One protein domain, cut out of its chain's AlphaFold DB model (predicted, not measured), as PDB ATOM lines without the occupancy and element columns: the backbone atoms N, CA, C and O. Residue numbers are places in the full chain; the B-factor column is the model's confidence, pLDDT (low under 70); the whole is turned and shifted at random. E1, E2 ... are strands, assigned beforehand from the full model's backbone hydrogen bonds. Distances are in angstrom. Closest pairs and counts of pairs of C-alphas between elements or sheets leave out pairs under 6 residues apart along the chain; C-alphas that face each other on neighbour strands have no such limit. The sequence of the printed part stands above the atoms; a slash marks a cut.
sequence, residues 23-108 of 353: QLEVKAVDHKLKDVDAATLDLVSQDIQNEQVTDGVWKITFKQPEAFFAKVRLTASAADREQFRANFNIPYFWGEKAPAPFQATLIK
ATOM      1  N   GLN A  23     108.313 128.405 103.269       59.41
ATOM      2  CA  GLN A  23     109.632 128.611 102.691       59.41
ATOM      3  C   GLN A  23     109.545 129.771 101.692       59.41
ATOM      4  O   GLN A  23     108.711 129.765 100.787       59.41
ATOM      5  N   LEU A  24     110.390 130.774 101.888       63.53
ATOM      6  CA  LEU A  24     110.620 131.882 100.978       63.53
ATOM      7  C   LEU A  24     111.900 131.595 100.188       63.53
ATOM      8  O   LEU A  24     113.014 131.869 100.627       63.53
ATOM      9  N   GLU A  25     111.744 131.028  99.002       63.16
ATOM     10  CA  GLU A  25     112.829 131.006  98.025       63.16
ATOM     11  C   GLU A  25     112.966 132.390  97.406       63.16
ATOM     12  O   GLU A  25     111.960 132.952  96.989       63.16
ATOM     13  N   VAL A  26     114.189 132.907  97.343       60.91
ATOM     14  CA  VAL A  26     114.558 134.197  96.771       60.91
ATOM     15  C   VAL A  26     115.652 134.013  95.741       60.91
ATOM     16  O   VAL A  26     116.849 133.962  96.020       60.91
ATOM     17  N   LYS A  27     115.228 133.997  94.489       61.06
ATOM     18  CA  LYS A  27     116.163 133.901  93.384       61.06
ATOM     19  C   LYS A  27     116.543 135.287  92.879       61.06
ATOM     20  O   LYS A  27     115.707 135.930  92.247       61.06
ATOM     21  N   ALA A  28     117.780 135.710  93.143       60.12
ATOM     22  CA  ALA A  28     118.407 136.854  92.487       60.12
ATOM     23  C   ALA A  28     118.808 136.469  91.064       60.12
ATOM     24  O   ALA A  28     119.632 135.582  90.868       60.12
ATOM     25  N   VAL A  29     118.192 137.104  90.067       56.44
ATOM     26  CA  VAL A  29     118.480 136.841  88.648       56.44
ATOM     27  C   VAL A  29     118.690 138.132  87.868       56.44
ATOM     28  O   VAL A  29     118.204 139.173  88.278       56.44
ATOM     29  N   ASP A  30     119.422 138.111  86.759       59.78
ATOM     30  CA  ASP A  30     119.602 139.273  85.892       59.78
ATOM     31  C   ASP A  30     118.413 139.525  84.953       59.78
ATOM     32  O   ASP A  30     117.450 138.764  84.923       59.78
ATOM     33  N   HIS A  31     118.481 140.589  84.143       57.06
ATOM     34  CA  HIS A  31     117.470 140.886  83.116       57.06
ATOM     35  C   HIS A  31     117.351 139.784  82.035       57.06
ATOM     36  O   HIS A  31     116.416 139.796  81.241       57.06
ATOM     37  N   LYS A  32     118.290 138.827  81.992       59.50
ATOM     38  CA  LYS A  32     118.270 137.604  81.169       59.50
ATOM     39  C   LYS A  32     117.949 136.353  81.998       59.50
ATOM     40  O   LYS A  32     118.143 135.241  81.508       59.50
ATOM     41  N   LEU A  33     117.459 136.528  83.227       59.09
ATOM     42  CA  LEU A  33     117.107 135.483  84.188       59.09
ATOM     43  C   LEU A  33     118.280 134.580  84.624       59.09
ATOM     44  O   LEU A  33     118.054 133.449  85.057       59.09
ATOM     45  N   LYS A  34     119.527 135.057  84.530       63.22
ATOM     46  CA  LYS A  34     120.712 134.348  85.040       63.22
ATOM     47  C   LYS A  34     120.951 134.648  86.509       63.22
ATOM     48  O   LYS A  34     120.882 135.805  86.898       63.22
ATOM     49  N   ASP A  35     121.301 133.628  87.277       64.25
ATOM     50  CA  ASP A  35     121.533 133.719  88.718       64.25
ATOM     51  C   ASP A  35     122.619 134.757  89.045       64.25
ATOM     52  O   ASP A  35     123.642 134.855  88.362       64.25
ATOM     53  N   VAL A  36     122.359 135.567  90.069       63.31
ATOM     54  CA  VAL A  36     123.266 136.594  90.584       63.31
ATOM     55  C   VAL A  36     123.482 136.306  92.062       63.31
ATOM     56  O   VAL A  36     122.525 136.306  92.833       63.31
ATOM     57  N   ASP A  37     124.728 136.092  92.468       61.50
ATOM     58  CA  ASP A  37     125.054 135.942  93.885       61.50
ATOM     59  C   ASP A  37     124.844 137.281  94.621       61.50
ATOM     60  O   ASP A  37     125.170 138.334  94.071       61.50
ATOM     61  N   ALA A  38     124.346 137.212  95.869       63.94
ATOM     62  CA  ALA A  38     124.113 138.305  96.840       63.94
ATOM     63  C   ALA A  38     122.673 138.858  97.005       63.94
ATOM     64  O   ALA A  38     122.396 140.054  96.864       63.94
ATOM     65  N   ALA A  39     121.756 137.995  97.456       66.00
ATOM     66  CA  ALA A  39     120.537 138.420  98.152       66.00
ATOM     67  C   ALA A  39     120.684 138.244  99.675       66.00
ATOM     68  O   ALA A  39     121.232 137.243 100.136       66.00
ATOM     69  N   THR A  40     120.154 139.185 100.456       71.31
ATOM     70  CA  THR A  40     120.041 139.098 101.919       71.31
ATOM     71  C   THR A  40     118.594 139.322 102.349       71.31
ATOM     72  O   THR A  40     117.911 140.220 101.853       71.31
ATOM     73  N   LEU A  41     118.111 138.533 103.304       73.38
ATOM     74  CA  LEU A  41     116.766 138.683 103.851       73.38
ATOM     75  C   LEU A  41     116.818 139.297 105.252       73.38
ATOM     76  O   LEU A  41     117.350 138.677 106.172       73.38
ATOM     77  N   ASP A  42     116.189 140.462 105.413       78.81
ATOM     78  CA  ASP A  42     116.045 141.142 106.698       78.81
ATOM     79  C   ASP A  42     114.636 140.918 107.268       78.81
ATOM     80  O   ASP A  42     113.611 141.128 106.607       78.81
ATOM     81  N   LEU A  43     114.560 140.522 108.538       75.69
ATOM     82  CA  LEU A  43     113.287 140.393 109.244       75.69
ATOM     83  C   LEU A  43     112.896 141.729 109.872       75.69
ATOM     84  O   LEU A  43     113.668 142.321 110.621       75.69
ATOM     85  N   VAL A  44     111.676 142.189 109.584       83.19
ATOM     86  CA  VAL A  44     111.114 143.406 110.193       83.19
ATOM     87  C   VAL A  44     110.234 143.052 111.397       83.19
ATOM     88  O   VAL A  44     110.150 143.822 112.349       83.19
ATOM     89  N   SER A  45     109.582 141.885 111.379       79.81
ATOM     90  CA  SER A  45     108.800 141.372 112.512       79.81
ATOM     91  C   SER A  45     109.664 140.552 113.477       79.81
ATOM     92  O   SER A  45     110.509 139.761 113.059       79.81
ATOM     93  N   GLN A  46     109.412 140.713 114.779       80.69
ATOM     94  CA  GLN A  46     110.057 139.931 115.839       80.69
ATOM     95  C   GLN A  46     109.399 138.558 116.053       80.69
ATOM     96  O   GLN A  46     110.043 137.651 116.591       80.69
ATOM     97  N   ASP A  47     108.161 138.380 115.578       75.19
ATOM     98  CA  ASP A  47     107.312 137.193 115.778       75.19
ATOM     99  C   ASP A  47     107.685 136.017 114.873       75.19
ATOM    100  O   ASP A  47     106.994 134.996 114.829       75.19
ATOM    101  N   ILE A  48     108.787 136.153 114.139       76.12
ATOM    102  CA  ILE A  48     109.280 135.175 113.184       76.12
ATOM    103  C   ILE A  48     110.764 134.900 113.377       76.12
ATOM    104  O   ILE A  48     111.526 135.724 113.886       76.12
ATOM    105  N   GLN A  49     111.161 133.701 112.980       80.75
ATOM    106  CA  GLN A  49     112.546 133.282 112.814       80.75
ATOM    107  C   GLN A  49     112.775 132.935 111.345       80.75
ATOM    108  O   GLN A  49     111.857 132.447 110.678       80.75
ATOM    109  N   ASN A  50     113.984 133.176 110.852       80.75
ATOM    110  CA  ASN A  50     114.425 132.708 109.549       80.75
ATOM    111  C   ASN A  50     115.606 131.755 109.690       80.75
ATOM    112  O   ASN A  50     116.426 131.869 110.595       80.75
ATOM    113  N   GLU A  51     115.686 130.835 108.748       80.00
ATOM    114  CA  GLU A  51     116.801 129.920 108.576       80.00
ATOM    115  C   GLU A  51     117.159 129.923 107.094       80.00
ATOM    116  O   GLU A  51     116.285 129.742 106.243       80.00
ATOM    117  N   GLN A  52     118.424 130.176 106.764       77.69
ATOM    118  CA  GLN A  52     118.888 130.021 105.390       77.69
ATOM    119  C   GLN A  52     119.068 128.528 105.107       77.69
ATOM    120  O   GLN A  52     119.870 127.867 105.759       77.69
ATOM    121  N   VAL A  53     118.299 128.004 104.154       75.69
ATOM    122  CA  VAL A  53     118.303 126.580 103.788       75.69
ATOM    123  C   VAL A  53     119.381 126.304 102.743       75.69
ATOM    124  O   VAL A  53     120.135 125.344 102.862       75.69
ATOM    125  N   THR A  54     119.463 127.165 101.730       73.00
ATOM    126  CA  THR A  54     120.507 127.189 100.695       73.00
ATOM    127  C   THR A  54     120.755 128.638 100.271       73.00
ATOM    128  O   THR A  54     120.068 129.552 100.737       73.00
ATOM    129  N   ASP A  55     121.722 128.880  99.388       71.69
ATOM    130  CA  ASP A  55     121.954 130.212  98.823       71.69
ATOM    131  C   ASP A  55     120.678 130.769  98.180       71.69
ATOM    132  O   ASP A  55     120.032 130.108  97.366       71.69
ATOM    133  N   GLY A  56     120.269 131.961  98.628       67.31
ATOM    134  CA  GLY A  56     119.033 132.607  98.188       67.31
ATOM    135  C   GLY A  56     117.740 131.944  98.675       67.31
ATOM    136  O   GLY A  56     116.671 132.316  98.222       67.31
ATOM    137  N   VAL A  57     117.757 130.970  99.585       72.44
ATOM    138  CA  VAL A  57     116.527 130.301 100.043       72.44
ATOM    139  C   VAL A  57     116.407 130.380 101.552       72.44
ATOM    140  O   VAL A  57     117.232 129.831 102.281       72.44
ATOM    141  N   TRP A  58     115.332 131.003 102.029       74.69
ATOM    142  CA  TRP A  58     115.061 131.175 103.451       74.69
ATOM    143  C   TRP A  58     113.776 130.479 103.858       74.69
ATOM    144  O   TRP A  58     112.708 130.700 103.297       74.69
ATOM    145  N   LYS A  59     113.840 129.669 104.902       76.81
ATOM    146  CA  LYS A  59     112.654 129.184 105.595       76.81
ATOM    147  C   LYS A  59     112.257 130.198 106.656       76.81
ATOM    148  O   LYS A  59     113.100 130.622 107.440       76.81
ATOM    149  N   ILE A  60     110.981 130.576 106.696       76.44
ATOM    150  CA  ILE A  60     110.440 131.479 107.715       76.44
ATOM    151  C   ILE A  60     109.524 130.665 108.621       76.44
ATOM    152  O   ILE A  60     108.786 129.797 108.173       76.44
ATOM    153  N   THR A  61     109.567 130.892 109.926       76.50
ATOM    154  CA  THR A  61     108.693 130.201 110.882       76.50
ATOM    155  C   THR A  61     108.135 131.196 111.885       76.50
ATOM    156  O   THR A  61     108.870 132.053 112.371       76.50
ATOM    157  N   PHE A  62     106.839 131.092 112.195       78.25
ATOM    158  CA  PHE A  62     106.233 131.904 113.244       78.25
ATOM    159  C   PHE A  62     106.658 131.376 114.609       78.25
ATOM    160  O   PHE A  62     106.524 130.186 114.892       78.25
ATOM    161  N   LYS A  63     107.165 132.276 115.450       79.38
ATOM    162  CA  LYS A  63     107.504 131.983 116.845       79.38
ATOM    163  C   LYS A  63     106.247 131.846 117.701       79.38
ATOM    164  O   LYS A  63     106.244 131.047 118.629       79.38
ATOM    165  N   GLN A  64     105.204 132.615 117.377       80.81
ATOM    166  CA  GLN A  64     103.955 132.678 118.137       80.81
ATOM    167  C   GLN A  64     102.766 132.126 117.329       80.81
ATOM    168  O   GLN A  64     102.662 132.401 116.127       80.81
ATOM    169  N   PRO A  65     101.851 131.364 117.955       76.69
ATOM    170  CA  PRO A  65     100.680 130.810 117.283       76.69
ATOM    171  C   PRO A  65      99.689 131.877 116.806       76.69
ATOM    172  O   PRO A  65      98.959 131.612 115.855       76.69
ATOM    173  N   GLU A  66      99.675 133.059 117.416       83.31
ATOM    174  CA  GLU A  66      98.753 134.158 117.116       83.31
ATOM    175  C   GLU A  66      99.142 134.937 115.855       83.31
ATOM    176  O   GLU A  66      98.284 135.542 115.213       83.31
ATOM    177  N   ALA A  67     100.421 134.918 115.472       83.88
ATOM    178  CA  ALA A  67     100.910 135.702 114.349       83.88
ATOM    179  C   ALA A  67     100.295 135.219 113.023       83.88
ATOM    180  O   ALA A  67     100.281 134.022 112.720       83.88
ATOM    181  N   PHE A  68      99.781 136.152 112.217       84.44
ATOM    182  CA  PHE A  68      99.101 135.853 110.949       84.44
ATOM    183  C   PHE A  68      99.792 136.451 109.712       84.44
ATOM    184  O   PHE A  68      99.583 135.941 108.609       84.44
ATOM    185  N   PHE A  69     100.668 137.446 109.901       84.62
ATOM    186  CA  PHE A  69     101.599 137.959 108.894       84.62
ATOM    187  C   PHE A  69     103.027 138.025 109.431       84.62
ATOM    188  O   PHE A  69     103.264 138.368 110.586       84.62
ATOM    189  N   ALA A  70     103.976 137.776 108.542       80.62
ATOM    190  CA  ALA A  70     105.401 137.942 108.730       80.62
ATOM    191  C   ALA A  70     105.867 139.112 107.857       80.62
ATOM    192  O   ALA A  70     105.904 139.006 106.630       80.62
ATOM    193  N   LYS A  71     106.197 140.242 108.487       84.62
ATOM    194  CA  LYS A  71     106.752 141.405 107.783       84.62
ATOM    195  C   LYS A  71     108.227 141.157 107.498       84.62
ATOM    196  O   LYS A  71     109.029 141.069 108.434       84.62
ATOM    197  N   VAL A  72     108.580 141.068 106.222       80.75
ATOM    198  CA  VAL A  72     109.966 140.889 105.780       80.75
ATOM    199  C   VAL A  72     110.373 141.994 104.827       80.75
ATOM    200  O   VAL A  72     109.566 142.477 104.030       80.75
ATOM    201  N   ARG A  73     111.641 142.379 104.906       84.75
ATOM    202  CA  ARG A  73     112.279 143.258 103.942       84.75
ATOM    203  C   ARG A  73     113.323 142.445 103.210       84.75
ATOM    204  O   ARG A  73     114.261 141.933 103.811       84.75
ATOM    205  N   LEU A  74     113.162 142.344 101.903       77.69
ATOM    206  CA  LEU A  74     114.193 141.765 101.073       77.69
ATOM    207  C   LEU A  74     115.110 142.867 100.565       77.69
ATOM    208  O   LEU A  74     114.624 143.867 100.033       77.69
ATOM    209  N   THR A  75     116.414 142.641 100.691       77.44
ATOM    210  CA  THR A  75     117.443 143.475 100.081       77.44
ATOM    211  C   THR A  75     118.321 142.590  99.203       77.44
ATOM    212  O   THR A  75     118.831 141.571  99.649       77.44
ATOM    213  N   ALA A  76     118.517 142.953  97.944       73.44
ATOM    214  CA  ALA A  76     119.442 142.241  97.072       73.44
ATOM    215  C   ALA A  76     120.379 143.252  96.405       73.44
ATOM    216  O   ALA A  76     119.953 144.351  96.044       73.44
ATOM    217  N   SER A  77     121.663 142.923  96.280       71.88
ATOM    218  CA  SER A  77     122.681 143.866  95.800       71.88
ATOM    219  C   SER A  77     123.837 143.143  95.131       71.88
ATOM    220  O   SER A  77     124.322 142.169  95.682       71.88
ATOM    221  N   ALA A  78     124.347 143.673  94.021       71.88
ATOM    222  CA  ALA A  78     125.571 143.190  93.381       71.88
ATOM    223  C   ALA A  78     126.466 144.377  92.986       71.88
ATOM    224  O   ALA A  78     125.961 145.472  92.747       71.88
ATOM    225  N   ALA A  79     127.785 144.159  92.914       69.50
ATOM    226  CA  ALA A  79     128.802 145.213  92.779       69.50
ATOM    227  C   ALA A  79     128.658 146.124  91.536       69.50
ATOM    228  O   ALA A  79     129.246 147.201  91.506       69.50
ATOM    229  N   ASP A  80     127.877 145.721  90.531       70.25
ATOM    230  CA  ASP A  80     127.618 146.471  89.296       70.25
ATOM    231  C   ASP A  80     126.120 146.688  89.007       70.25
ATOM    232  O   ASP A  80     125.732 146.920  87.855       70.25
ATOM    233  N   ARG A  81     125.263 146.577  90.030       72.00
ATOM    234  CA  ARG A  81     123.800 146.617  89.886       72.00
ATOM    235  C   ARG A  81     123.149 147.532  90.897       72.00
ATOM    236  O   ARG A  81     123.695 147.804  91.963       72.00
ATOM    237  N   GLU A  82     121.938 147.966  90.566       70.12
ATOM    238  CA  GLU A  82     121.140 148.729  91.509       70.12
ATOM    239  C   GLU A  82     120.639 147.819  92.629       70.12
ATOM    240  O   GLU A  82     120.187 146.695  92.391       70.12
ATOM    241  N   GLN A  83     120.742 148.308  93.865       74.88
ATOM    242  CA  GLN A  83     120.213 147.596  95.015       74.88
ATOM    243  C   GLN A  83     118.689 147.502  94.897       74.88
ATOM    244  O   GLN A  83     117.986 148.511  94.794       74.88
ATOM    245  N   PHE A  84     118.174 146.280  94.979       74.31
ATOM    246  CA  PHE A  84     116.751 146.030  95.109       74.31
ATOM    247  C   PHE A  84     116.350 146.015  96.582       74.31
ATOM    248  O   PHE A  84     117.013 145.384  97.407       74.31
ATOM    249  N   ARG A  85     115.231 146.673  96.900       78.75
ATOM    250  CA  ARG A  85     114.579 146.596  98.206       78.75
ATOM    251  C   ARG A  85     113.071 146.474  98.024       78.75
ATOM    252  O   ARG A  85     112.489 147.256  97.280       78.75
ATOM    253  N   ALA A  86     112.443 145.539  98.733       78.06
ATOM    254  CA  ALA A  86     110.985 145.423  98.778       78.06
ATOM    255  C   ALA A  86     110.497 144.864 100.118       78.06
ATOM    256  O   ALA A  86     111.184 144.066 100.760       78.06
ATOM    257  N   ASN A  87     109.300 145.286 100.533       83.31
ATOM    258  CA  ASN A  87     108.653 144.819 101.756       83.31
ATOM    259  C   ASN A  87     107.510 143.851 101.413       83.31
ATOM    260  O   ASN A  87     106.713 144.110 100.507       83.31
ATOM    261  N   PHE A  88     107.401 142.757 102.170       80.69
ATOM    262  CA  PHE A  88     106.367 141.734 101.995       80.69
ATOM    263  C   PHE A  88     105.657 141.424 103.308       80.69
ATOM    264  O   PHE A  88     106.270 141.405 104.378       80.69
ATOM    265  N   ASN A  89     104.364 141.126 103.195       82.06
ATOM    266  CA  ASN A  89     103.553 140.517 104.244       82.06
ATOM    267  C   ASN A  89     103.382 139.032 103.948       82.06
ATOM    268  O   ASN A  89     102.462 138.648 103.235       82.06
ATOM    269  N   ILE A  90     104.233 138.177 104.501       80.19
ATOM    270  CA  ILE A  90     104.109 136.735 104.276       80.19
ATOM    271  C   ILE A  90     103.015 136.187 105.210       80.19
ATOM    272  O   ILE A  90     103.188 136.204 106.428       80.19
ATOM    273  N   PRO A  91     101.866 135.723 104.694       80.75
ATOM    274  CA  PRO A  91     100.780 135.194 105.496       80.75
ATOM    275  C   PRO A  91     101.101 133.796 106.035       80.75
ATOM    276  O   PRO A  91     101.876 133.031 105.455       80.75
ATOM    277  N   TYR A  92     100.431 133.423 107.123       78.25
ATOM    278  CA  TYR A  92     100.690 132.158 107.815       78.25
ATOM    279  C   TYR A  92     100.466 130.884 106.989       78.25
ATOM    280  O   TYR A  92     101.061 129.849 107.278       78.25
ATOM    281  N   PHE A  93      99.604 130.941 105.977       75.31
ATOM    282  CA  PHE A  93      99.219 129.784 105.169       75.31
ATOM    283  C   PHE A  93     100.091 129.577 103.927       75.31
ATOM    284  O   PHE A  93      99.830 128.649 103.164       75.31
ATOM    285  N   TRP A  94     101.135 130.385 103.715       68.00
ATOM    286  CA  TRP A  94     102.075 130.226 102.593       68.00
ATOM    287  C   TRP A  94     103.014 129.004 102.790       68.00
ATOM    288  O   TRP A  94     104.177 129.040 102.427       68.00
ATOM    289  N   GLY A  95     102.546 127.925 103.428       55.56
ATOM    290  CA  GLY A  95     103.343 126.818 103.975       55.56
ATOM    291  C   GLY A  95     104.082 125.905 102.976       55.56
ATOM    292  O   GLY A  95     103.902 125.962 101.764       55.56
ATOM    293  N   GLU A  96     104.877 124.985 103.537       47.44
ATOM    294  CA  GLU A  96     105.883 124.107 102.894       47.44
ATOM    295  C   GLU A  96     105.398 123.162 101.775       47.44
ATOM    296  O   GLU A  96     106.218 122.633 101.031       47.44
ATOM    297  N   LYS A  97     104.090 122.898 101.635       44.66
ATOM    298  CA  LYS A  97     103.596 121.904 100.653       44.66
ATOM    299  C   LYS A  97     103.644 122.385  99.201       44.66
ATOM    300  O   LYS A  97     103.581 121.560  98.295       44.66
ATOM    301  N   ALA A  98     103.721 123.695  98.999       44.28
ATOM    302  CA  ALA A  98     103.942 124.346  97.716       44.28
ATOM    303  C   ALA A  98     104.350 125.796  98.015       44.28
ATOM    304  O   ALA A  98     103.502 126.689  97.914       44.28
ATOM    305  N   PRO A  99     105.594 126.051  98.473       47.12
ATOM    306  CA  PRO A  99     106.054 127.422  98.624       47.12
ATOM    307  C   PRO A  99     105.890 128.085  97.262       47.12
ATOM    308  O   PRO A  99     106.415 127.579  96.277       47.12
ATOM    309  N   ALA A 100     105.111 129.164  97.162       47.97
ATOM    310  CA  ALA A 100     105.175 129.980  95.958       47.97
ATOM    311  C   ALA A 100     106.581 130.601  95.974       47.97
ATOM    312  O   ALA A 100     106.820 131.438  96.854       47.97
ATOM    313  N   PRO A 101     107.520 130.166  95.105       52.66
ATOM    314  CA  PRO A 101     108.869 130.703  95.123       52.66
ATOM    315  C   PRO A 101     108.778 132.197  94.828       52.66
ATOM    316  O   PRO A 101     108.059 132.631  93.920       52.66
ATOM    317  N   PHE A 102     109.465 132.993  95.634       54.69
ATOM    318  CA  PHE A 102     109.462 134.435  95.516       54.69
ATOM    319  C   PHE A 102     110.726 134.875  94.775       54.69
ATOM    320  O   PHE A 102     111.778 135.084  95.351       54.69
ATOM    321  N   GLN A 103     110.671 135.019  93.458       55.12
ATOM    322  CA  GLN A 103     111.864 135.412  92.703       55.12
ATOM    323  C   GLN A 103     112.047 136.935  92.747       55.12
ATOM    324  O   GLN A 103     111.155 137.683  92.346       55.12
ATOM    325  N   ALA A 104     113.201 137.391  93.233       53.12
ATOM    326  CA  ALA A 104     113.572 138.800  93.283       53.12
ATOM    327  C   ALA A 104     114.654 139.063  92.253       53.12
ATOM    328  O   ALA A 104     115.798 138.703  92.455       53.12
ATOM    329  N   THR A 105     114.326 139.691  91.136       56.84
ATOM    330  CA  THR A 105     115.332 139.946  90.099       56.84
ATOM    331  C   THR A 105     116.277 141.083  90.533       56.84
ATOM    332  O   THR A 105     115.963 141.886  91.401       56.84
ATOM    333  N   LEU A 106     117.498 141.114  90.023       57.75
ATOM    334  CA  LEU A 106     118.454 142.200  90.178       57.75
ATOM    335  C   LEU A 106     118.793 142.724  88.797       57.75
ATOM    336  O   LEU A 106     119.461 142.054  88.010       57.75
ATOM    337  N   ILE A 107     118.373 143.943  88.496       58.19
ATOM    338  CA  ILE A 107     118.609 144.531  87.183       58.19
ATOM    339  C   ILE A 107     119.875 145.379  87.204       58.19
ATOM    340  O   ILE A 107     120.135 146.144  88.132       58.19
ATOM    341  N   LYS A 108     120.670 145.228  86.146       60.09
ATOM    342  CA  LYS A 108     121.759 146.143  85.831       60.09
ATOM    343  C   LYS A 108     121.163 147.362  85.120       60.09
ATOM    344  O   LYS A 108     120.518 147.153  84.094       60.09
TER     345      LYS A 108
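This is residues 23 to 108 of the 353 residues of an uncharacterized protein of Rhizobium sp. ACO-34A (UniProt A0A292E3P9). Two twisted sheets lie face to face as an elongated sandwich, with E3, E4, E1 and E7 in one layer and E2, E5 and E6 in the other, their strands at 15 degrees to each other. The printed part has 86 residues, with seven named strands, E1 to E7 along the chain, and no named helix; the class is all strand. The order E3, E4, E1, E7 is mixed, and the order E2, E5, E6 is antiparallel throughout. The whole is compact, with a radius of gyration of the C-alphas of 13.1 A and spans of 42 by 24 by 17 A.

E1, residues 23 to 29, has staggered pairing. Its residues 23 to 25 pair antiparallel with E4, residues 57 to 62, where N 24 and O 58 are 2.7 A apart. Its residues 26 to 29 pair with E7, residues 102 to 105, a parallel neighbour at 18 degrees; N 104 and O 27 are 3.1 A apart. E3, residues 48 to 54, forms a hairpin with E4, with N 49 and O 61 2.9 A apart. In the other sheet, E2, residues 39 to 43, is the antiparallel neighbour of E5, residues 69 to 76, with N 40 and O 75 2.8 A apart. E5 and E6, residues 84 to 91, form a hairpin, with N 70 and O 90 2.7 A apart. Between the sheets, the closest C-alphas of E1 and E2 are those of Ala 28 and Ala 39, 6.3 A apart. E3 and E6 are apart.

E1 begins at C-alpha 23 (109.632, 128.611, 102.691) and is 18.5 A long; E3 is 18.6 A, E5 21.8 A and E6 21.9 A. E7 ends at C-alpha 105 (115.332, 139.946, 90.099).

The C-alphas farthest apart, those of Glu 66 and Asp 80, are 41.9 A apart. The printed part has no cut and no long link. Its mean pLDDT is 70.1, and residues 23 to 39, 56, 79 and 94 to 108 are under 70.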